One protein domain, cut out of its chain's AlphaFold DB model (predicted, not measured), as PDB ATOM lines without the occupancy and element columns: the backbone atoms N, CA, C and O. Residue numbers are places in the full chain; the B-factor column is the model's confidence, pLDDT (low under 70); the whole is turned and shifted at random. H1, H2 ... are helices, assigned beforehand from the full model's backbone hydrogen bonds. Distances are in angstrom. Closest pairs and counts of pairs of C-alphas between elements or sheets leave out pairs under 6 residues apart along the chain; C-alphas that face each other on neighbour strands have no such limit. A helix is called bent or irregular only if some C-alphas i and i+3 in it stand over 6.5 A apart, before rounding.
ATOM      1  N   LEU A  83     -58.999  -3.478   9.121       82.31
ATOM      2  CA  LEU A  83     -57.936  -2.862   8.321       82.31
ATOM      3  C   LEU A  83     -57.892  -3.459   6.910       82.31
ATOM      4  O   LEU A  83     -56.868  -3.984   6.462       82.31
ATOM      5  N   LYS A  84     -59.037  -3.436   6.220       83.19
ATOM      6  CA  LYS A  84     -59.178  -3.999   4.868       83.19
ATOM      7  C   LYS A  84     -58.553  -3.098   3.802       83.19
ATOM      8  O   LYS A  84     -57.969  -3.603   2.845       83.19
ATOM      9  N   HIS A  85     -58.674  -1.780   3.965       90.06
ATOM     10  CA  HIS A  85     -58.286  -0.803   2.950       90.06
ATOM     11  C   HIS A  85     -57.070   0.043   3.368       90.06
ATOM     12  O   HIS A  85     -56.865   0.274   4.560       90.06
ATOM     13  N   PRO A  86     -56.284   0.557   2.401       92.38
ATOM     14  CA  PRO A  86     -55.094   1.378   2.663       92.38
ATOM     15  C   PRO A  86     -55.364   2.561   3.597       92.38
ATOM     16  O   PRO A  86     -54.661   2.761   4.583       92.38
ATOM     17  N   GLY A  87     -56.441   3.306   3.343       92.94
ATOM     18  CA  GLY A  87     -56.838   4.432   4.181       92.94
ATOM     19  C   GLY A  87     -57.181   4.058   5.628       92.94
ATOM     20  O   GLY A  87     -56.957   4.866   6.523       92.94
ATOM     21  N   HIS A  88     -57.630   2.827   5.910       94.31
ATOM     22  CA  HIS A  88     -57.847   2.383   7.297       94.31
ATOM     23  C   HIS A  88     -56.525   2.293   8.066       94.31
ATOM     24  O   HIS A  88     -56.459   2.692   9.228       94.31
ATOM     25  N   TRP A  89     -55.455   1.839   7.402       95.00
ATOM     26  CA  TRP A  89     -54.104   1.851   7.968       95.00
ATOM     27  C   TRP A  89     -53.615   3.274   8.218       95.00
ATOM     28  O   TRP A  89     -53.097   3.551   9.296       95.00
ATOM     29  N   LEU A  90     -53.835   4.194   7.273       94.88
ATOM     30  CA  LEU A  90     -53.471   5.604   7.450       94.88
ATOM     31  C   LEU A  90     -54.177   6.232   8.662       94.88
ATOM     32  O   LEU A  90     -53.523   6.926   9.441       94.88
ATOM     33  N   LEU A  91     -55.471   5.949   8.866       94.19
ATOM     34  CA  LEU A  91     -56.217   6.401  10.048       94.19
ATOM     35  C   LEU A  91     -55.615   5.854  11.341       94.19
ATOM     36  O   LEU A  91     -55.343   6.623  12.261       94.19
ATOM     37  N   LEU A  92     -55.395   4.538  11.410       93.25
ATOM     38  CA  LEU A  92     -54.878   3.896  12.614       93.25
ATOM     39  C   LEU A  92     -53.484   4.422  12.976       93.25
ATOM     40  O   LEU A  92     -53.250   4.793  14.124       93.25
ATOM     41  N   ILE A  93     -52.579   4.501  12.000       92.94
ATOM     42  CA  ILE A  93     -51.213   5.001  12.205       92.94
ATOM     43  C   ILE A  93     -51.249   6.456  12.681       92.94
ATOM     44  O   ILE A  93     -50.582   6.799  13.657       92.94
ATOM     45  N   SER A  94     -52.078   7.294  12.051       91.94
ATOM     46  CA  SER A  94     -52.227   8.704  12.435       91.94
ATOM     47  C   SER A  94     -52.801   8.856  13.846       91.94
ATOM     48  O   SER A  94     -52.335   9.703  14.609       91.94
ATOM     49  N   ALA A  95     -53.774   8.024  14.229       91.50
ATOM     50  CA  ALA A  95     -54.365   8.058  15.565       91.50
ATOM     51  C   ALA A  95     -53.365   7.637  16.640       91.50
ATOM     52  O   ALA A  95     -53.239   8.325  17.650       91.50
ATOM     53  N   ILE A  96     -52.621   6.547  16.414       88.81
ATOM     54  CA  ILE A  96     -51.610   6.084  17.370       88.81
ATOM     55  C   ILE A  96     -50.509   7.135  17.522       88.81
ATOM     56  O   ILE A  96     -50.137   7.479  18.644       88.81
ATOM     57  N   PHE A  97     -50.035   7.707  16.413       86.69
ATOM     58  CA  PHE A  97     -49.052   8.783  16.464       86.69
ATOM     59  C   PHE A  97     -49.577   9.996  17.246       86.69
ATOM     60  O   PHE A  97     -48.870  10.538  18.090       86.69
ATOM     61  N   THR A  98     -50.833  10.392  17.028       85.12
ATOM     62  CA  THR A  98     -51.419  11.569  17.687       85.12
ATOM     63  C   THR A  98     -51.728  11.344  19.172       85.12
ATOM     64  O   THR A  98     -51.641  12.290  19.948       85.12
ATOM     65  N   LEU A  99     -52.070  10.120  19.588       85.00
ATOM     66  CA  LEU A  99     -52.374   9.796  20.992       85.00
ATOM     67  C   LEU A  99     -51.141   9.494  21.829       85.00
ATOM     68  O   LEU A  99     -51.143   9.770  23.024       85.00
ATOM     69  N   ILE A 100     -50.121   8.886  21.225       83.62
ATOM     70  CA  ILE A 100     -48.962   8.374  21.959       83.62
ATOM     71  C   ILE A 100     -47.736   9.225  21.659       83.62
ATOM     72  O   ILE A 100     -47.165   9.832  22.560       83.62
ATOM     73  N   ALA A 101     -47.333   9.302  20.392       79.38
ATOM     74  CA  ALA A 101     -46.069   9.933  20.038       79.38
ATOM     75  C   ALA A 101     -46.111  11.453  20.223       79.38
ATOM     76  O   ALA A 101     -45.207  12.004  20.841       79.38
ATOM     77  N   ALA A 102     -47.152  12.139  19.747       78.44
ATOM     78  CA  ALA A 102     -47.210  13.600  19.810       78.44
ATOM     79  C   ALA A 102     -47.215  14.160  21.251       78.44
ATOM     80  O   ALA A 102     -46.422  15.068  21.514       78.44
ATOM     81  N   PRO A 103     -48.013  13.638  22.209       78.12
ATOM     82  CA  PRO A 103     -47.993  14.131  23.586       78.12
ATOM     83  C   PRO A 103     -46.671  13.840  24.293       78.12
ATOM     84  O   PRO A 103     -46.151  14.714  24.982       78.12
ATOM     85  N   VAL A 104     -46.093  12.647  24.094       80.19
ATOM     86  CA  VAL A 104     -44.808  12.298  24.715       80.19
ATOM     87  C   VAL A 104     -43.677  13.135  24.124       80.19
ATOM     88  O   VAL A 104     -42.878  13.683  24.874       80.19
ATOM     89  N   LEU A 105     -43.643  13.319  22.800       75.94
ATOM     90  CA  LEU A 105     -42.677  14.211  22.158       75.94
ATOM     91  C   LEU A 105     -42.801  15.635  22.694       75.94
ATOM     92  O   LEU A 105     -41.773  16.248  22.960       75.94
ATOM     93  N   HIS A 106     -44.021  16.144  22.890       74.31
ATOM     94  CA  HIS A 106     -44.244  17.478  23.448       74.31
ATOM     95  C   HIS A 106     -43.770  17.598  24.903       74.31
ATOM     96  O   HIS A 106     -43.056  18.543  25.235       74.31
ATOM     97  N   ALA A 107     -44.105  16.620  25.750       75.19
ATOM     98  CA  ALA A 107     -43.638  16.574  27.133       75.19
ATOM     99  C   ALA A 107     -42.102  16.551  27.198       75.19
ATOM    100  O   ALA A 107     -41.499  17.334  27.928       75.19
ATOM    101  N   LEU A 108     -41.469  15.720  26.364       74.25
ATOM    102  CA  LEU A 108     -40.016  15.592  26.314       74.25
ATOM    103  C   LEU A 108     -39.329  16.808  25.685       74.25
ATOM    104  O   LEU A 108     -38.240  17.150  26.122       74.25
ATOM    105  N   THR A 109     -39.933  17.509  24.714       67.06
ATOM    106  CA  THR A 109     -39.328  18.750  24.177       67.06
ATOM    107  C   THR A 109     -39.284  19.854  25.225       67.06
ATOM    108  O   THR A 109     -38.300  20.591  25.281       67.06
ATOM    109  N   GLY A 110     -40.307  19.946  26.082       65.00
ATOM    110  CA  GLY A 110     -40.292  20.849  27.233       65.00
ATOM    111  C   GLY A 110     -39.146  20.540  28.203       65.00
ATOM    112  O   GLY A 110     -38.507  21.457  28.710       65.00
ATOM    113  N   SER A 111     -38.839  19.257  28.406       65.25
ATOM    114  CA  SER A 111     -37.713  18.807  29.231       65.25
ATOM    115  C   SER A 111     -36.353  19.012  28.549       65.25
ATOM    116  O   SER A 111     -35.417  19.472  29.192       65.25
ATOM    117  N   LEU A 112     -36.244  18.733  27.245       64.19
ATOM    118  CA  LEU A 112     -35.010  18.848  26.458       64.19
ATOM    119  C   LEU A 112     -34.504  20.288  26.338       64.19
ATOM    120  O   LEU A 112     -33.296  20.499  26.328       64.19
ATOM    121  N   ALA A 113     -35.401  21.278  26.289       59.81
ATOM    122  CA  ALA A 113     -35.026  22.696  26.270       59.81
ATOM    123  C   ALA A 113     -34.252  23.137  27.530       59.81
ATOM    124  O   ALA A 113     -33.596  24.175  27.521       59.81
ATOM    125  N   LEU A 114     -34.325  22.346  28.605       59.84
ATOM    126  CA  LEU A 114     -33.634  22.576  29.873       59.84
ATOM    127  C   LEU A 114     -32.406  21.665  30.053       59.84
ATOM    128  O   LEU A 114     -31.777  21.692  31.111       59.84
ATOM    129  N   MET A 115     -32.065  20.836  29.059       61.31
ATOM    130  CA  MET A 115     -31.041  19.793  29.177       61.31
ATOM    131  C   MET A 115     -29.812  20.057  28.309       61.31
ATOM    132  O   MET A 115     -29.873  20.710  27.271       61.31
ATOM    133  N   ASN A 116     -28.678  19.503  28.748       58.62
ATOM    134  CA  ASN A 116     -27.434  19.518  27.992       58.62
ATOM    135  C   ASN A 116     -27.572  18.576  26.771       58.62
ATOM    136  O   ASN A 116     -27.738  17.372  26.972       58.62
ATOM    137  N   PRO A 117     -27.514  19.081  25.523       57.62
ATOM    138  CA  PRO A 117     -27.740  18.286  24.310       57.62
ATOM    139  C   PRO A 117     -26.656  17.226  24.037       57.62
ATOM    140  O   PRO A 117     -26.799  16.442  23.104       57.62
ATOM    141  N   PHE A 118     -25.589  17.187  24.840       56.78
ATOM    142  CA  PHE A 118     -24.430  16.311  24.653       56.78
ATOM    143  C   PHE A 118     -24.451  15.014  25.483       56.78
ATOM    144  O   PHE A 118     -23.436  14.328  25.537       56.78
ATOM    145  N   ASP A 119     -25.572  14.663  26.122       67.06
ATOM    146  CA  ASP A 119     -25.719  13.427  26.912       67.06
ATOM    147  C   ASP A 119     -26.698  12.439  26.230       67.06
ATOM    148  O   ASP A 119     -27.877  12.366  26.595       67.06
ATOM    149  N   PRO A 120     -26.257  11.723  25.173       63.31
ATOM    150  CA  PRO A 120     -27.111  10.877  24.332       63.31
ATOM    151  C   PRO A 120     -27.593   9.587  25.014       63.31
ATOM    152  O   PRO A 120     -28.461   8.909  24.454       63.31
ATOM    153  N   ASP A 121     -27.055   9.252  26.190       67.50
ATOM    154  CA  ASP A 121     -27.381   8.036  26.947       67.50
ATOM    155  C   ASP A 121     -28.577   8.220  27.889       67.50
ATOM    156  O   ASP A 121     -29.037   7.274  28.535       67.50
ATOM    157  N   ARG A 122     -29.137   9.433  27.952       74.06
ATOM    158  CA  ARG A 122     -30.329   9.693  28.756       74.06
ATOM    159  C   ARG A 122     -31.557   8.974  28.206       74.06
ATOM    160  O   ARG A 122     -31.796   8.895  26.997       74.06
ATOM    161  N   TRP A 123     -32.381   8.480  29.125       79.12
ATOM    162  CA  TRP A 123     -33.567   7.687  28.806       79.12
ATOM    163  C   TRP A 123     -34.580   8.464  27.946       79.12
ATOM    164  O   TRP A 123     -35.276   7.851  27.137       79.12
ATOM    165  N   GLU A 124     -34.634   9.797  28.044       79.25
ATOM    166  CA  GLU A 124     -35.491  10.656  27.221       79.25
ATOM    167  C   GLU A 124     -35.160  10.510  25.733       79.25
ATOM    168  O   GLU A 124     -36.065  10.364  24.907       79.25
ATOM    169  N   PHE A 125     -33.868  10.474  25.380       75.56
ATOM    170  CA  PHE A 125     -33.442  10.244  24.001       75.56
ATOM    171  C   PHE A 125     -33.835   8.842  23.543       75.56
ATOM    172  O   PHE A 125     -34.349   8.697  22.438       75.56
ATOM    173  N   VAL A 126     -33.696   7.819  24.390       80.12
ATOM    174  CA  VAL A 126     -34.139   6.449  24.069       80.12
ATOM    175  C   VAL A 126     -35.644   6.399  23.792       80.12
ATOM    176  O   VAL A 126     -36.070   5.803  22.802       80.12
ATOM    177  N   VAL A 127     -36.461   7.074  24.604       82.94
ATOM    178  CA  VAL A 127     -37.915   7.152  24.391       82.94
ATOM    179  C   VAL A 127     -38.238   7.867  23.081       82.94
ATOM    180  O   VAL A 127     -39.036   7.362  22.291       82.94
ATOM    181  N   ILE A 128     -37.581   8.992  22.795       79.75
ATOM    182  CA  ILE A 128     -37.738   9.715  21.525       79.75
ATOM    183  C   ILE A 128     -37.395   8.803  20.342       79.75
ATOM    184  O   ILE A 128     -38.168   8.730  19.386       79.75
ATOM    185  N   ARG A 129     -36.288   8.053  20.425       79.25
ATOM    186  CA  ARG A 129     -35.866   7.096  19.389       79.25
ATOM    187  C   ARG A 129     -36.946   6.060  19.098       79.25
ATOM    188  O   ARG A 129     -37.307   5.849  17.940       79.25
ATOM    189  N   ILE A 130     -37.493   5.450  20.146       83.75
ATOM    190  CA  ILE A 130     -38.547   4.434  20.039       83.75
ATOM    191  C   ILE A 130     -39.821   5.030  19.425       83.75
ATOM    192  O   ILE A 130     -40.436   4.418  18.552       83.75
ATOM    193  N   LEU A 131     -40.209   6.242  19.829       84.94
ATOM    194  CA  LEU A 131     -41.406   6.899  19.301       84.94
ATOM    195  C   LEU A 131     -41.276   7.263  17.821       84.94
ATOM    196  O   LEU A 131     -42.232   7.079  17.066       84.94
ATOM    197  N   TYR A 132     -40.107   7.731  17.380       81.12
ATOM    198  CA  TYR A 132     -39.862   8.034  15.965       81.12
ATOM    199  C   TYR A 132     -39.760   6.782  15.084       81.12
ATOM    200  O   TYR A 132     -40.066   6.856  13.894       81.12
ATOM    201  N   LEU A 133     -39.398   5.628  15.651       83.75
ATOM    202  CA  LEU A 133     -39.423   4.335  14.961       83.75
ATOM    203  C   LEU A 133     -40.838   3.811  14.703       83.75
ATOM    204  O   LEU A 133     -41.052   3.018  13.784       83.75
ATOM    205  N   PHE A 134     -41.815   4.243  15.497       86.31
ATOM    206  CA  PHE A 134     -43.155   3.680  15.430       86.31
ATOM    207  C   PHE A 134     -43.839   3.893  14.061       86.31
ATOM    208  O   PHE A 134     -44.272   2.898  13.472       86.31
ATOM    209  N   PRO A 135     -43.909   5.115  13.483       87.81
ATOM    210  CA  PRO A 135     -44.513   5.315  12.164       87.81
ATOM    211  C   PRO A 135     -43.893   4.479  11.027       87.81
ATOM    212  O   PRO A 135     -44.660   3.813  10.330       87.81
ATOM    213  N   PRO A 136     -42.558   4.444  10.814       89.19
ATOM    214  CA  PRO A 136     -41.976   3.642   9.738       89.19
ATOM    215  C   PRO A 136     -42.206   2.139   9.935       89.19
ATOM    216  O   PRO A 136     -42.513   1.451   8.962       89.19
ATOM    217  N   ILE A 137     -42.154   1.624  11.170       91.19
ATOM    218  CA  ILE A 137     -42.496   0.219  11.452       91.19
ATOM    219  C   ILE A 137     -43.963  -0.053  11.106       91.19
ATOM    220  O   ILE A 137     -44.272  -1.053  10.456       91.19
ATOM    221  N   ALA A 138     -44.874   0.842  11.491       92.50
ATOM    222  CA  ALA A 138     -46.293   0.682  11.212       92.50
ATOM    223  C   ALA A 138     -46.601   0.741   9.704       92.50
ATOM    224  O   ALA A 138     -47.412  -0.049   9.217       92.50
ATOM    225  N   PHE A 139     -45.918   1.604   8.942       94.00
ATOM    226  CA  PHE A 139     -46.026   1.636   7.479       94.00
ATOM    227  C   PHE A 139     -45.440   0.386   6.817       94.00
ATOM    228  O   PHE A 139     -46.076  -0.175   5.925       94.00
ATOM    229  N   ALA A 140     -44.281  -0.101   7.269       94.31
ATOM    230  CA  ALA A 140     -43.705  -1.354   6.780       94.31
ATOM    231  C   ALA A 140     -44.647  -2.542   7.043       94.31
ATOM    232  O   ALA A 140     -44.882  -3.377   6.166       94.31
ATOM    233  N   PHE A 141     -45.258  -2.580   8.228       95.38
ATOM    234  CA  PHE A 141     -46.252  -3.587   8.580       95.38
ATOM    235  C   PHE A 141     -47.519  -3.480   7.717       95.38
ATOM    236  O   PHE A 141     -48.012  -4.497   7.226       95.38
ATOM    237  N   ALA A 142     -48.014  -2.265   7.460       94.12
ATOM    238  CA  ALA A 142     -49.135  -2.035   6.547       94.12
ATOM    239  C   ALA A 142     -48.807  -2.508   5.117       94.12
ATOM    240  O   ALA A 142     -49.606  -3.222   4.504       94.12
ATOM    241  N   ALA A 143     -47.605  -2.203   4.611       95.25
ATOM    242  CA  ALA A 143     -47.134  -2.656   3.302       95.25
ATOM    243  C   ALA A 143     -47.129  -4.188   3.184       95.25
ATOM    244  O   ALA A 143     -47.540  -4.735   2.159       95.25
ATOM    245  N   ALA A 144     -46.721  -4.896   4.242       95.00
ATOM    246  CA  ALA A 144     -46.722  -6.358   4.273       95.00
ATOM    247  C   ALA A 144     -48.140  -6.964   4.240       95.00
ATOM    248  O   ALA A 144     -48.320  -8.091   3.777       95.00
ATOM    249  N   ARG A 145     -49.157  -6.231   4.716       93.69
ATOM    250  CA  ARG A 145     -50.546  -6.709   4.828       93.69
ATOM    251  C   ARG A 145     -51.435  -6.334   3.646       93.69
ATOM    252  O   ARG A 145     -52.435  -7.012   3.405       93.69
ATOM    253  N   ILE A 146     -51.089  -5.290   2.901       92.25
ATOM    254  CA  ILE A 146     -51.891  -4.816   1.772       92.25
ATOM    255  C   ILE A 146     -51.614  -5.644   0.514       92.25
ATOM    256  O   ILE A 146     -50.471  -5.936   0.153       92.25
ATOM    257  N   ARG A 147     -52.694  -6.041  -0.169       90.19
ATOM    258  CA  ARG A 147     -52.625  -6.799  -1.429       90.19
ATOM    259  C   ARG A 147     -52.400  -5.904  -2.645       90.19
ATOM    260  O   ARG A 147     -51.743  -6.333  -3.589       90.19
ATOM    261  N   ASP A 148     -52.917  -4.680  -2.606       90.50
ATOM    262  CA  ASP A 148     -52.754  -3.699  -3.675       90.50
ATOM    263  C   ASP A 148     -51.273  -3.314  -3.847       90.50
ATOM    264  O   ASP A 148     -50.603  -2.902  -2.895       90.50
ATOM    265  N   ARG A 149     -50.745  -3.483  -5.065       92.75
ATOM    266  CA  ARG A 149     -49.328  -3.231  -5.366       92.75
ATOM    267  C   ARG A 149     -48.981  -1.746  -5.306       92.75
ATOM    268  O   ARG A 149     -47.900  -1.418  -4.827       92.75
ATOM    269  N   ILE A 150     -49.873  -0.869  -5.762       93.69
ATOM    270  CA  ILE A 150     -49.647   0.579  -5.798       93.69
ATOM    271  C   ILE A 150     -49.557   1.100  -4.366       93.69
ATOM    272  O   ILE A 150     -48.572   1.739  -3.997       93.69
ATOM    273  N   TRP A 151     -50.524   0.741  -3.522       93.81
ATOM    274  CA  TRP A 151     -50.498   1.135  -2.114       93.81
ATOM    275  C   TRP A 151     -49.336   0.524  -1.346       93.81
ATOM    276  O   TRP A 151     -48.752   1.194  -0.501       93.81
ATOM    277  N   LYS A 152     -48.946  -0.716  -1.651       95.00
ATOM    278  CA  LYS A 152     -47.751  -1.328  -1.062       95.00
ATOM    279  C   LYS A 152     -46.488  -0.525  -1.373       95.00
ATOM    280  O   LYS A 152     -45.718  -0.250  -0.457       95.00
ATOM    281  N   VAL A 153     -46.300  -0.119  -2.631       95.62
ATOM    282  CA  VAL A 153     -45.177   0.743  -3.034       95.62
ATOM    283  C   VAL A 153     -45.248   2.089  -2.320       95.62
ATOM    284  O   VAL A 153     -44.231   2.536  -1.796       95.62
ATOM    285  N   LEU A 154     -46.435   2.700  -2.222       94.75
ATOM    286  CA  LEU A 154     -46.611   3.942  -1.471       94.75
ATOM    287  C   LEU A 154     -46.213   3.777  -0.003       94.75
ATOM    288  O   LEU A 154     -45.416   4.571   0.477       94.75
ATOM    289  N   PHE A 155     -46.691   2.742   0.695       95.44
ATOM    290  CA  PHE A 155     -46.328   2.492   2.093       95.44
ATOM    291  C   PHE A 155     -44.831   2.274   2.286       95.44
ATOM    292  O   PHE A 155     -44.262   2.837   3.215       95.44
ATOM    293  N   ILE A 156     -44.175   1.530   1.391       94.81
ATOM    294  CA  ILE A 156     -42.713   1.379   1.402       94.81
ATOM    295  C   ILE A 156     -42.039   2.744   1.210       94.81
ATOM    296  O   ILE A 156     -41.126   3.090   1.955       94.81
ATOM    297  N   ALA A 157     -42.523   3.558   0.270       93.38
ATOM    298  CA  ALA A 157     -42.018   4.910   0.066       93.38
ATOM    299  C   ALA A 157     -42.246   5.816   1.293       93.38
ATOM    300  O   ALA A 157     -41.414   6.678   1.550       93.38
ATOM    301  N   MET A 158     -43.297   5.598   2.099       91.94
ATOM    302  CA  MET A 158     -43.518   6.322   3.365       91.94
ATOM    303  C   MET A 158     -42.506   5.965   4.460       91.94
ATOM    304  O   MET A 158     -42.294   6.764   5.371       91.94
ATOM    305  N   VAL A 159     -41.871   4.792   4.386       92.38
ATOM    306  CA  VAL A 159     -40.815   4.389   5.328       92.38
ATOM    307  C   VAL A 159     -39.540   5.201   5.088       92.38
ATOM    308  O   VAL A 159     -38.881   5.603   6.046       92.38
ATOM    309  N   LEU A 160     -39.209   5.489   3.823       89.19
ATOM    310  CA  LEU A 160     -37.931   6.100   3.433       89.19
ATOM    311  C   LEU A 160     -37.656   7.460   4.107       89.19
ATOM    312  O   LEU A 160     -36.558   7.620   4.637       89.19
ATOM    313  N   PRO A 161     -38.608   8.415   4.194       85.44
ATOM    314  CA  PRO A 161     -38.393   9.673   4.913       85.44
ATOM    315  C   PRO A 161     -38.105   9.511   6.412       85.44
ATOM    316  O   PRO A 161     -37.601  10.444   7.031       85.44
ATOM    317  N   GLY A 162     -38.452   8.368   7.013       82.81
ATOM    318  CA  GLY A 162     -38.157   8.068   8.416       82.81
ATOM    319  C   GLY A 162     -36.732   7.558   8.647       82.81
ATOM    320  O   GLY A 162     -36.223   7.677   9.758       82.81
ATOM    321  N   VAL A 163     -36.069   7.030   7.611       84.69
ATOM    322  CA  VAL A 163     -34.742   6.408   7.732       84.69
ATOM    323  C   VAL A 163     -33.660   7.415   8.148       84.69
ATOM    324  O   VAL A 163     -32.951   7.117   9.106       84.69
ATOM    325  N   PRO A 164     -33.540   8.617   7.541       84.69
ATOM    326  CA  PRO A 164     -32.541   9.594   7.974       84.69
ATOM    327  C   PRO A 164     -32.698  10.025   9.433       84.69
ATOM    328  O   PRO A 164     -31.715  10.105  10.166       84.69
ATOM    329  N   TRP A 165     -33.941  10.244   9.874       78.25
ATOM    330  CA  TRP A 165     -34.244  10.569  11.269       78.25
ATOM    331  C   TRP A 165     -33.816   9.449  12.209       78.25
ATOM    332  O   TRP A 165     -33.198   9.720  13.232       78.25
ATOM    333  N   PHE A 166     -34.082   8.194  11.846       79.62
ATOM    334  CA  PHE A 166     -33.649   7.043  12.629       79.62
ATOM    335  C   PHE A 166     -32.119   6.896  12.695       79.62
ATOM    336  O   PHE A 166     -31.579   6.648  13.769       79.62
ATOM    337  N   LEU A 167     -31.408   7.077  11.580       84.44
ATOM    338  CA  LEU A 167     -29.944   6.988  11.552       84.44
ATOM    339  C   LEU A 167     -29.291   8.107  12.376       84.44
ATOM    340  O   LEU A 167     -28.408   7.830  13.183       84.44
ATOM    341  N   SER A 168     -29.782   9.343  12.256       78.62
ATOM    342  CA  SER A 168     -29.326  10.469  13.086       78.62
ATOM    343  C   SER A 168     -29.532  10.208  14.571       78.62
ATOM    344  O   SER A 168     -28.660  10.473  15.394       78.62
ATOM    345  N   LEU A 169     -30.662   9.599  14.910       74.88
ATOM    346  CA  LEU A 169     -30.971   9.168  16.261       74.88
ATOM    347  C   LEU A 169     -30.004   8.094  16.793       74.88
ATOM    348  O   LEU A 169     -29.806   8.034  18.000       74.88
ATOM    349  N   LEU A 170     -29.368   7.292  15.935       78.44
ATOM    350  CA  LEU A 170     -28.296   6.357  16.310       78.44
ATOM    351  C   LEU A 170     -26.908   7.017  16.408       78.44
ATOM    352  O   LEU A 170     -25.922   6.316  16.614       78.44
ATOM    353  N   GLY A 171     -26.817   8.341  16.259       78.06
ATOM    354  CA  GLY A 171     -25.548   9.072  16.249       78.06
ATOM    355  C   GLY A 171     -24.811   9.000  14.911       78.06
ATOM    356  O   GLY A 171     -23.621   9.291  14.855       78.06
ATOM    357  N   ILE A 172     -25.490   8.590  13.833       84.25
ATOM    358  CA  ILE A 172     -24.919   8.618  12.485       84.25
ATOM    359  C   ILE A 172     -25.165  10.006  11.903       84.25
ATOM    360  O   ILE A 172     -26.295  10.348  11.543       84.25
ATOM    361  N   ASP A 173     -24.098  10.789  11.789       83.00
ATOM    362  CA  ASP A 173     -24.155  12.105  11.168       83.00
ATOM    363  C   ASP A 173     -24.487  11.977   9.682       83.00
ATOM    364  O   ASP A 173     -23.738  11.414   8.880       83.00
ATOM    365  N   LEU A 174     -25.646  12.515   9.311       83.56
ATOM    366  CA  LEU A 174     -26.093  12.606   7.931       83.56
ATOM    367  C   LEU A 174     -26.056  14.063   7.475       83.56
ATOM    368  O   LEU A 174     -26.418  14.956   8.246       83.56
ATOM    369  N   PRO A 175     -25.700  14.327   6.206       85.75
ATOM    370  CA  PRO A 175     -25.833  15.656   5.631       85.75
ATOM    371  C   PRO A 175     -27.254  16.201   5.812       85.75
ATOM    372  O   PRO A 175     -28.240  15.475   5.643       85.75
ATOM    373  N   SER A 176     -27.373  17.503   6.084       79.12
ATOM    374  CA  SER A 176     -28.663  18.187   6.267       79.12
ATOM    375  C   SER A 176     -29.623  17.985   5.084       79.12
ATOM    376  O   SER A 176     -30.844  18.013   5.256       79.12
ATOM    377  N   SER A 177     -29.084  17.685   3.898       80.38
ATOM    378  CA  SER A 177     -29.849  17.390   2.690       80.38
ATOM    379  C   SER A 177     -30.764  16.165   2.792       80.38
ATOM    380  O   SER A 177     -31.773  16.084   2.090       80.38
ATOM    381  N   TYR A 178     -30.464  15.217   3.684       77.50
ATOM    382  CA  TYR A 178     -31.308  14.041   3.911       77.50
ATOM    383  C   TYR A 178     -32.581  14.351   4.717       77.50
ATOM    384  O   TYR A 178     -33.517  13.554   4.707       77.50
ATOM    385  N   PHE A 179     -32.653  15.516   5.367       76.56
ATOM    386  CA  PHE A 179     -33.804  15.946   6.173       76.56
ATOM    387  C   PHE A 179     -34.729  16.916   5.431       76.56
ATOM    388  O   PHE A 179     -35.667  17.458   6.021       76.56
ATOM    389  N   HIS A 180     -34.492  17.143   4.137       78.19
ATOM    390  CA  HIS A 180     -35.337  18.017   3.334       78.19
ATOM    391  C   HIS A 180     -36.788  17.524   3.268       78.19
ATOM    392  O   HIS A 180     -37.081  16.332   3.303       78.19
ATOM    393  N   ALA A 181     -37.719  18.464   3.101       74.88
ATOM    394  CA  ALA A 181     -39.145  18.169   3.001       74.88
ATOM    395  C   ALA A 181     -39.571  17.572   1.642       74.88
ATOM    396  O   ALA A 181     -40.682  17.052   1.527       74.88
ATOM    397  N   TRP A 182     -38.705  17.615   0.619       78.38
ATOM    398  CA  TRP A 182     -39.032  17.180  -0.745       78.38
ATOM    399  C   TRP A 182     -39.508  15.715  -0.857       78.38
ATOM    400  O   TRP A 182     -40.454  15.483  -1.610       78.38
ATOM    401  N   PRO A 183     -38.992  14.722  -0.097       82.38
ATOM    402  CA  PRO A 183     -39.490  13.349  -0.198       82.38
ATOM    403  C   PRO A 183     -40.956  13.242   0.235       82.38
ATOM    404  O   PRO A 183     -41.741  12.514  -0.371       82.38
ATOM    405  N   LYS A 184     -41.358  14.022   1.249       81.12
ATOM    406  CA  LYS A 184     -42.749  14.085   1.718       81.12
ATOM    407  C   LYS A 184     -43.656  14.788   0.702       81.12
ATOM    408  O   LYS A 184     -44.801  14.379   0.541       81.12
ATOM    409  N   LEU A 185     -43.142  15.795  -0.009       81.75
ATOM    410  CA  LEU A 185     -43.837  16.469  -1.115       81.75
ATOM    411  C   LEU A 185     -44.112  15.524  -2.289       81.75
ATOM    412  O   LEU A 185     -45.238  15.457  -2.787       81.75
ATOM    413  N   VAL A 186     -43.091  14.775  -2.712       86.94
ATOM    414  CA  VAL A 186     -43.213  13.784  -3.790       86.94
ATOM    415  C   VAL A 186     -44.222  12.707  -3.403       86.94
ATOM    416  O   VAL A 186     -45.105  12.382  -4.193       86.94
ATOM    417  N   LEU A 187     -44.157  12.213  -2.164       88.25
ATOM    418  CA  LEU A 187     -45.095  11.220  -1.650       88.25
ATOM    419  C   LEU A 187     -46.540  11.744  -1.604       88.25
ATOM    420  O   LEU A 187     -47.450  11.049  -2.050       88.25
ATOM    421  N   ALA A 188     -46.756  12.968  -1.115       88.00
ATOM    422  CA  ALA A 188     -48.081  13.588  -1.093       88.00
ATOM    423  C   ALA A 188     -48.649  13.742  -2.513       88.00
ATOM    424  O   ALA A 188     -49.807  13.409  -2.761       88.00
ATOM    425  N   SER A 189     -47.816  14.165  -3.466       89.38
ATOM    426  CA  SER A 189     -48.203  14.291  -4.876       89.38
ATOM    427  C   SER A 189     -48.560  12.930  -5.483       89.38
ATOM    428  O   SER A 189     -49.591  12.793  -6.137       89.38
ATOM    429  N   ALA A 190     -47.757  11.898  -5.206       91.00
ATOM    430  CA  ALA A 190     -48.026  10.534  -5.650       91.00
ATOM    431  C   ALA A 190     -49.348   9.997  -5.080       91.00
ATOM    432  O   ALA A 190     -50.136   9.406  -5.814       91.00
ATOM    433  N   MET A 191     -49.640  10.255  -3.801       91.69
ATOM    434  CA  MET A 191     -50.917   9.883  -3.188       91.69
ATOM    435  C   MET A 191     -52.111  10.583  -3.841       91.69
ATOM    436  O   MET A 191     -53.133   9.934  -4.052       91.69
ATOM    437  N   VAL A 192     -51.999  11.872  -4.186       92.19
ATOM    438  CA  VAL A 192     -53.058  12.594  -4.914       92.19
ATOM    439  C   VAL A 192     -53.317  11.938  -6.268       92.19
ATOM    440  O   VAL A 192     -54.465  11.650  -6.598       92.19
ATOM    441  N   VAL A 193     -52.260  11.634  -7.028       92.50
ATOM    442  CA  VAL A 193     -52.381  10.962  -8.331       92.50
ATOM    443  C   VAL A 193     -53.044   9.592  -8.185       92.50
ATOM    444  O   VAL A 193     -53.998   9.302  -8.903       92.50
ATOM    445  N   VAL A 194     -52.593   8.772  -7.231       91.69
ATOM    446  CA  VAL A 194     -53.186   7.451  -6.970       91.69
ATOM    447  C   VAL A 194     -54.656   7.580  -6.576       91.69
ATOM    448  O   VAL A 194     -55.487   6.867  -7.127       91.69
ATOM    449  N   SER A 195     -54.998   8.554  -5.733       89.81
ATOM    450  CA  SER A 195     -56.383   8.822  -5.323       89.81
ATOM    451  C   SER A 195     -57.278   9.183  -6.512       89.81
ATOM    452  O   SER A 195     -58.390   8.677  -6.625       89.81
ATOM    453  N   ILE A 196     -56.798  10.028  -7.432       91.06
ATOM    454  CA  ILE A 196     -57.537  10.400  -8.651       91.06
ATOM    455  C   ILE A 196     -57.747   9.177  -9.551       91.06
ATOM    456  O   ILE A 196     -58.839   8.977 -10.087       91.06
ATOM    457  N   VAL A 197     -56.712   8.350  -9.715       89.56
ATOM    458  CA  VAL A 197     -56.792   7.118 -10.511       89.56
ATOM    459  C   VAL A 197     -57.780   6.130  -9.886       89.56
ATOM    460  O   VAL A 197     -58.593   5.560 -10.612       89.56
ATOM    461  N   GLU A 198     -57.769   5.964  -8.563       89.25
ATOM    462  CA  GLU A 198     -58.715   5.107  -7.842       89.25
ATOM    463  C   GLU A 198     -60.154   5.616  -7.924       89.25
ATOM    464  O   GLU A 198     -61.063   4.821  -8.138       89.25
ATOM    465  N   LEU A 199     -60.378   6.930  -7.839       86.38
ATOM    466  CA  LEU A 199     -61.714   7.507  -8.028       86.38
ATOM    467  C   LEU A 199     -62.262   7.254  -9.438       86.38
ATOM    468  O   LEU A 199     -63.468   7.078  -9.603       86.38
ATOM    469  N   LYS A 200     -61.389   7.246 -10.454       85.88
ATOM    470  CA  LYS A 200     -61.785   7.075 -11.856       85.88
ATOM    471  C   LYS A 200     -61.972   5.608 -12.251       85.88
ATOM    472  O   LYS A 200     -62.910   5.288 -12.974       85.88
ATOM    473  N   ASN A 201     -61.058   4.744 -11.817       76.94
ATOM    474  CA  ASN A 201     -60.899   3.387 -12.350       76.94
ATOM    475  C   ASN A 201     -60.901   2.297 -11.266       76.94
ATOM    476  O   ASN A 201     -60.828   1.113 -11.593       76.94
ATOM    477  N   GLY A 202     -60.895   2.677  -9.989       62.88
ATOM    478  CA  GLY A 202     -60.701   1.766  -8.870       62.88
ATOM    479  C   GLY A 202     -61.995   1.164  -8.316       62.88
ATOM    480  O   GLY A 202     -63.106   1.577  -8.666       62.88
ATOM    481  N   PRO A 203     -61.868   0.171  -7.422       66.12
ATOM    482  CA  PRO A 203     -63.000  -0.363  -6.680       66.12
ATOM    483  C   PRO A 203     -63.627   0.726  -5.799       66.12
ATOM    484  O   PRO A 203     -62.947   1.614  -5.287       66.12
ATOM    485  N   ARG A 204     -64.947   0.652  -5.583       75.94
ATOM    486  CA  ARG A 204     -65.642   1.569  -4.668       75.94
ATOM    487  C   ARG A 204     -65.140   1.350  -3.238       75.94
ATOM    488  O   ARG A 204     -65.583   0.431  -2.556       75.94
ATOM    489  N   HIS A 205     -64.215   2.198  -2.800       83.50
ATOM    490  CA  HIS A 205     -63.754   2.245  -1.417       83.50
ATOM    491  C   HIS A 205     -64.779   2.933  -0.512       83.50
ATOM    492  O   HIS A 205     -65.537   3.805  -0.946       83.50
ATOM    493  N   ASP A 206     -64.800   2.534   0.759       88.00
ATOM    494  CA  ASP A 206     -65.644   3.173   1.762       88.00
ATOM    495  C   ASP A 206     -65.166   4.599   2.097       88.00
ATOM    496  O   ASP A 206     -64.047   5.017   1.799       88.00
ATOM    497  N   TRP A 207     -66.036   5.382   2.735       90.25
ATOM    498  CA  TRP A 207     -65.700   6.752   3.133       90.25
ATOM    499  C   TRP A 207     -64.580   6.806   4.188       90.25
ATOM    500  O   TRP A 207     -63.873   7.809   4.275       90.25
ATOM    501  N   LEU A 208     -64.381   5.739   4.971       92.06
ATOM    502  CA  LEU A 208     -63.303   5.646   5.961       92.06
ATOM    503  C   LEU A 208     -61.929   5.584   5.291       92.06
ATOM    504  O   LEU A 208     -61.001   6.256   5.740       92.06
ATOM    505  N   HIS A 209     -61.801   4.842   4.191       93.12
ATOM    506  CA  HIS A 209     -60.600   4.832   3.367       93.12
ATOM    507  C   HIS A 209     -60.262   6.257   2.911       93.12
ATOM    508  O   HIS A 209     -59.174   6.753   3.201       93.12
ATOM    509  N   TRP A 210     -61.221   6.954   2.294       93.38
ATOM    510  CA  TRP A 210     -61.016   8.325   1.816       93.38
ATOM    511  C   TRP A 210     -60.713   9.313   2.945       93.38
ATOM    512  O   TRP A 210     -59.917  10.235   2.764       93.38
ATOM    513  N   THR A 211     -61.276   9.093   4.134       94.00
ATOM    514  CA  THR A 211     -60.966   9.891   5.329       94.00
ATOM    515  C   THR A 211     -59.505   9.701   5.745       94.00
ATOM    516  O   THR A 211     -58.813  10.681   6.013       94.00
ATOM    517  N   GLY A 212     -58.990   8.470   5.734       93.88
ATOM    518  CA  GLY A 212     -57.574   8.190   5.998       93.88
ATOM    519  C   GLY A 212     -56.621   8.818   4.993       93.88
ATOM    520  O   GLY A 212     -55.639   9.447   5.381       93.88
ATOM    521  N   VAL A 213     -56.936   8.702   3.704       94.69
ATOM    522  CA  VAL A 213     -56.143   9.328   2.637       94.69
ATOM    523  C   VAL A 213     -56.127  10.851   2.795       94.69
ATOM    524  O   VAL A 213     -55.060  11.462   2.813       94.69
ATOM    525  N   THR A 214     -57.297  11.464   2.992       93.56
ATOM    526  CA  THR A 214     -57.440  12.925   3.101       93.56
ATOM    527  C   THR A 214     -56.749  13.476   4.347       93.56
ATOM    528  O   THR A 214     -56.042  14.478   4.268       93.56
ATOM    529  N   THR A 215     -56.908  12.822   5.501       92.94
ATOM    530  CA  THR A 215     -56.261  13.253   6.755       92.94
ATOM    531  C   THR A 215     -54.739  13.145   6.681       92.94
ATOM    532  O   THR A 215     -54.035  14.037   7.167       92.94
ATOM    533  N   HIS A 216     -54.213  12.116   6.012       91.25
ATOM    534  CA  HIS A 216     -52.780  11.993   5.773       91.25
ATOM    535  C   HIS A 216     -52.264  13.083   4.820       91.25
ATOM    536  O   HIS A 216     -51.306  13.779   5.151       91.25
ATOM    537  N   LEU A 217     -52.945  13.316   3.690       90.75
ATOM    538  CA  LEU A 217     -52.609  14.395   2.749       90.75
ATOM    539  C   LEU A 217     -52.644  15.782   3.407       90.75
ATOM    540  O   LEU A 217     -51.745  16.598   3.186       90.75
ATOM    541  N   ALA A 218     -53.640  16.048   4.253       88.12
ATOM    542  CA  ALA A 218     -53.733  17.288   5.018       88.12
ATOM    543  C   ALA A 218     -52.558  17.440   6.002       88.12
ATOM    544  O   ALA A 218     -51.996  18.528   6.139       88.12
ATOM    545  N   SER A 219     -52.135  16.342   6.633       82.50
ATOM    546  CA  SER A 219     -50.973  16.319   7.529       82.50
ATOM    547  C   SER A 219     -49.664  16.592   6.778       82.50
ATOM    548  O   SER A 219     -48.844  17.386   7.242       82.50
ATOM    549  N   CYS A 220     -49.490  16.015   5.584       80.81
ATOM    550  CA  CYS A 220     -48.373  16.342   4.696       80.81
ATOM    551  C   CYS A 220     -48.404  17.821   4.283       80.81
ATOM    552  O   CYS A 220     -47.375  18.490   4.326       80.81
ATOM    553  N   SER A 221     -49.583  18.353   3.951       77.06
ATOM    554  CA  SER A 221     -49.770  19.748   3.523       77.06
ATOM    555  C   SER A 221     -49.419  20.757   4.615       77.06
ATOM    556  O   SER A 221     -48.773  21.762   4.334       77.06
ATOM    557  N   ASN A 222     -49.758  20.473   5.874       72.00
ATOM    558  CA  ASN A 222     -49.381  21.327   7.003       72.00
ATOM    559  C   ASN A 222     -47.850  21.424   7.159       72.00
ATOM    560  O   ASN A 222     -47.310  22.493   7.434       72.00
ATOM    561  N   LEU A 223     -47.127  20.327   6.913       68.50
ATOM    562  CA  LEU A 223     -45.663  20.344   6.904       68.50
ATOM    563  C   LEU A 223     -45.113  21.202   5.753       68.50
ATOM    564  O   LEU A 223     -44.177  21.967   5.964       68.50
ATOM    565  N   ILE A 224     -45.714  21.115   4.563       67.56
ATOM    566  CA  ILE A 224     -45.330  21.930   3.400       67.56
ATOM    567  C   ILE A 224     -45.536  23.415   3.698       67.56
ATOM    568  O   ILE A 224     -44.626  24.206   3.485       67.56
ATOM    569  N   LEU A 225     -46.702  23.789   4.229       70.12
ATOM    570  CA  LEU A 225     -47.017  25.180   4.556       70.12
ATOM    571  C   LEU A 225     -46.045  25.758   5.586       70.12
ATOM    572  O   LEU A 225     -45.618  26.896   5.434       70.12
ATOM    573  N   ARG A 226     -45.637  24.972   6.589       68.25
ATOM    574  CA  ARG A 226     -44.616  25.398   7.560       68.25
ATOM    575  C   ARG A 226     -43.257  25.629   6.905       68.25
ATOM    576  O   ARG A 226     -42.614  26.626   7.201       68.25
ATOM    577  N   VAL A 227     -42.841  24.743   6.001       67.19
ATOM    578  CA  VAL A 227     -41.577  24.899   5.260       67.19
ATOM    579  C   VAL A 227     -41.632  26.119   4.341       67.19
ATOM    580  O   VAL A 227     -40.694  26.907   4.315       67.19
ATOM    581  N   LEU A 228     -42.737  26.325   3.625       67.81
ATOM    582  CA  LEU A 228     -42.919  27.507   2.780       67.81
ATOM    583  C   LEU A 228     -42.942  28.797   3.607       67.81
ATOM    584  O   LEU A 228     -42.308  29.769   3.213       67.81
ATOM    585  N   ALA A 229     -43.590  28.794   4.774       67.69
ATOM    586  CA  ALA A 229     -43.600  29.939   5.680       67.69
ATOM    587  C   ALA A 229     -42.194  30.305   6.183       67.69
ATOM    588  O   ALA A 229     -41.924  31.476   6.396       67.69
ATOM    589  N   THR A 230     -41.278  29.339   6.328       65.25
ATOM    590  CA  THR A 230     -39.871  29.631   6.674       65.25
ATOM    591  C   THR A 230     -39.033  30.160   5.506       65.25
ATOM    592  O   THR A 230     -37.913  30.611   5.726       65.25
ATOM    593  N   LEU A 231     -39.541  30.087   4.271       65.81
ATOM    594  CA  LEU A 231     -38.849  30.541   3.059       65.81
ATOM    595  C   LEU A 231     -39.326  31.917   2.572       65.81
ATOM    596  O   LEU A 231     -38.702  32.485   1.678       65.81
TER     597      LEU A 231
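This is residues 83 to 231 of the 233 residues of an uncharacterized protein of Planctomycetes bacterium CA13 (UniProt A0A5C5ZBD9). Long helices run back and forth along one elongated bundle: H1 and H2, both bent, then H3 and H5, with H6 slanting away across the first arm of H1. Contacts pass round from H1a to H2b, H3, H5, H6 and back to H1a, while H1b and H2a carry the bundle on to one end as a hairpin, and the short H4 sits at the turn between H3 and H5. The printed part has 149 residues, with six named helices in the order H1 to H6 and no named strand; the class is all helix. The whole is compact, with a radius of gyration of the C-alphas of 16.8 A, and spans 55 by 33 by 24 A.

Begin at H1, residues 86 to 112, the longest helix, assigned as one helix by its hydrogen bonds but bent: C-alphas 99 and 102 are 6.5 A apart. Its arms H1a, residues 86 to 99, and H1b, residues 102 to 112, stand at 38 degrees, only just a steep tilt. H2, residues 123 to 145, also assigned as one helix by its hydrogen bonds, is bent too, with C-alphas 132 and 135 6.6 A apart; its arms are H2a, residues 123 to 132, and H2b, residues 135 to 145, and they stand at 37 degrees, only just steep. H1b and H2a form a helical hairpin, their closest C-alphas those of Leu 105 and Ile 128, 6.7 A apart. H1a touches H2b, closest at the C-alphas of Trp 89 and Ala 142, 6.5 A, at a shallow tilt of 26 degrees, opposite ways. H3, residues 149 to 169, is the hub, and with H2b it forms a hairpin at 27 degrees, closest at the C-alphas of Ala 143 and Lys 152, 4.6 A. H3 is only just irregular, C-alphas 161 and 164 being 6.6 A apart, and has a kink of 32 degrees near residue 162. H5, residues 182 to 201, touches H3 opposite ways at a shallow tilt of 14 degrees, closest at the C-alphas of Pro 161 and Pro 183, 6.4 A. H4, residues 176 to 179, touches residues 161 to 165 of H3, closest at the C-alphas of Pro 164 and Tyr 178, 6.1 A. H6, residues 207 to 229, forms a hairpin with H5, and with residues 208 to 216 alone touches H1a at a steep tilt of 57 degrees, closest at the C-alphas of Gly 87 and His 209, 3.9 A. Every O i to N i+4 pair is within hydrogen-bond range in H1a, H1b, H2a, H2b, H5 and H6; in H3 11 of 17 are, and H4 is too short for such a pair.

Find C-alpha 86 at (-55.094, 1.378, 2.663); from there H1a runs 20.4 A to C-alpha 99. H3 covers 31.0 A and H5 28.3 A. H6 covers 32.1 A and ends at C-alpha 229, (-43.600, 29.939, 5.680).

Look to Asn 116 and Asn 201 for the two C-alphas farthest apart, 54.8 A. The printed part has no cut, and no link is long. Mean pLDDT of the printed part is 82.9; residues 109 to 121, 202 to 203, 223 to 224 and 226 to 231 are under 70.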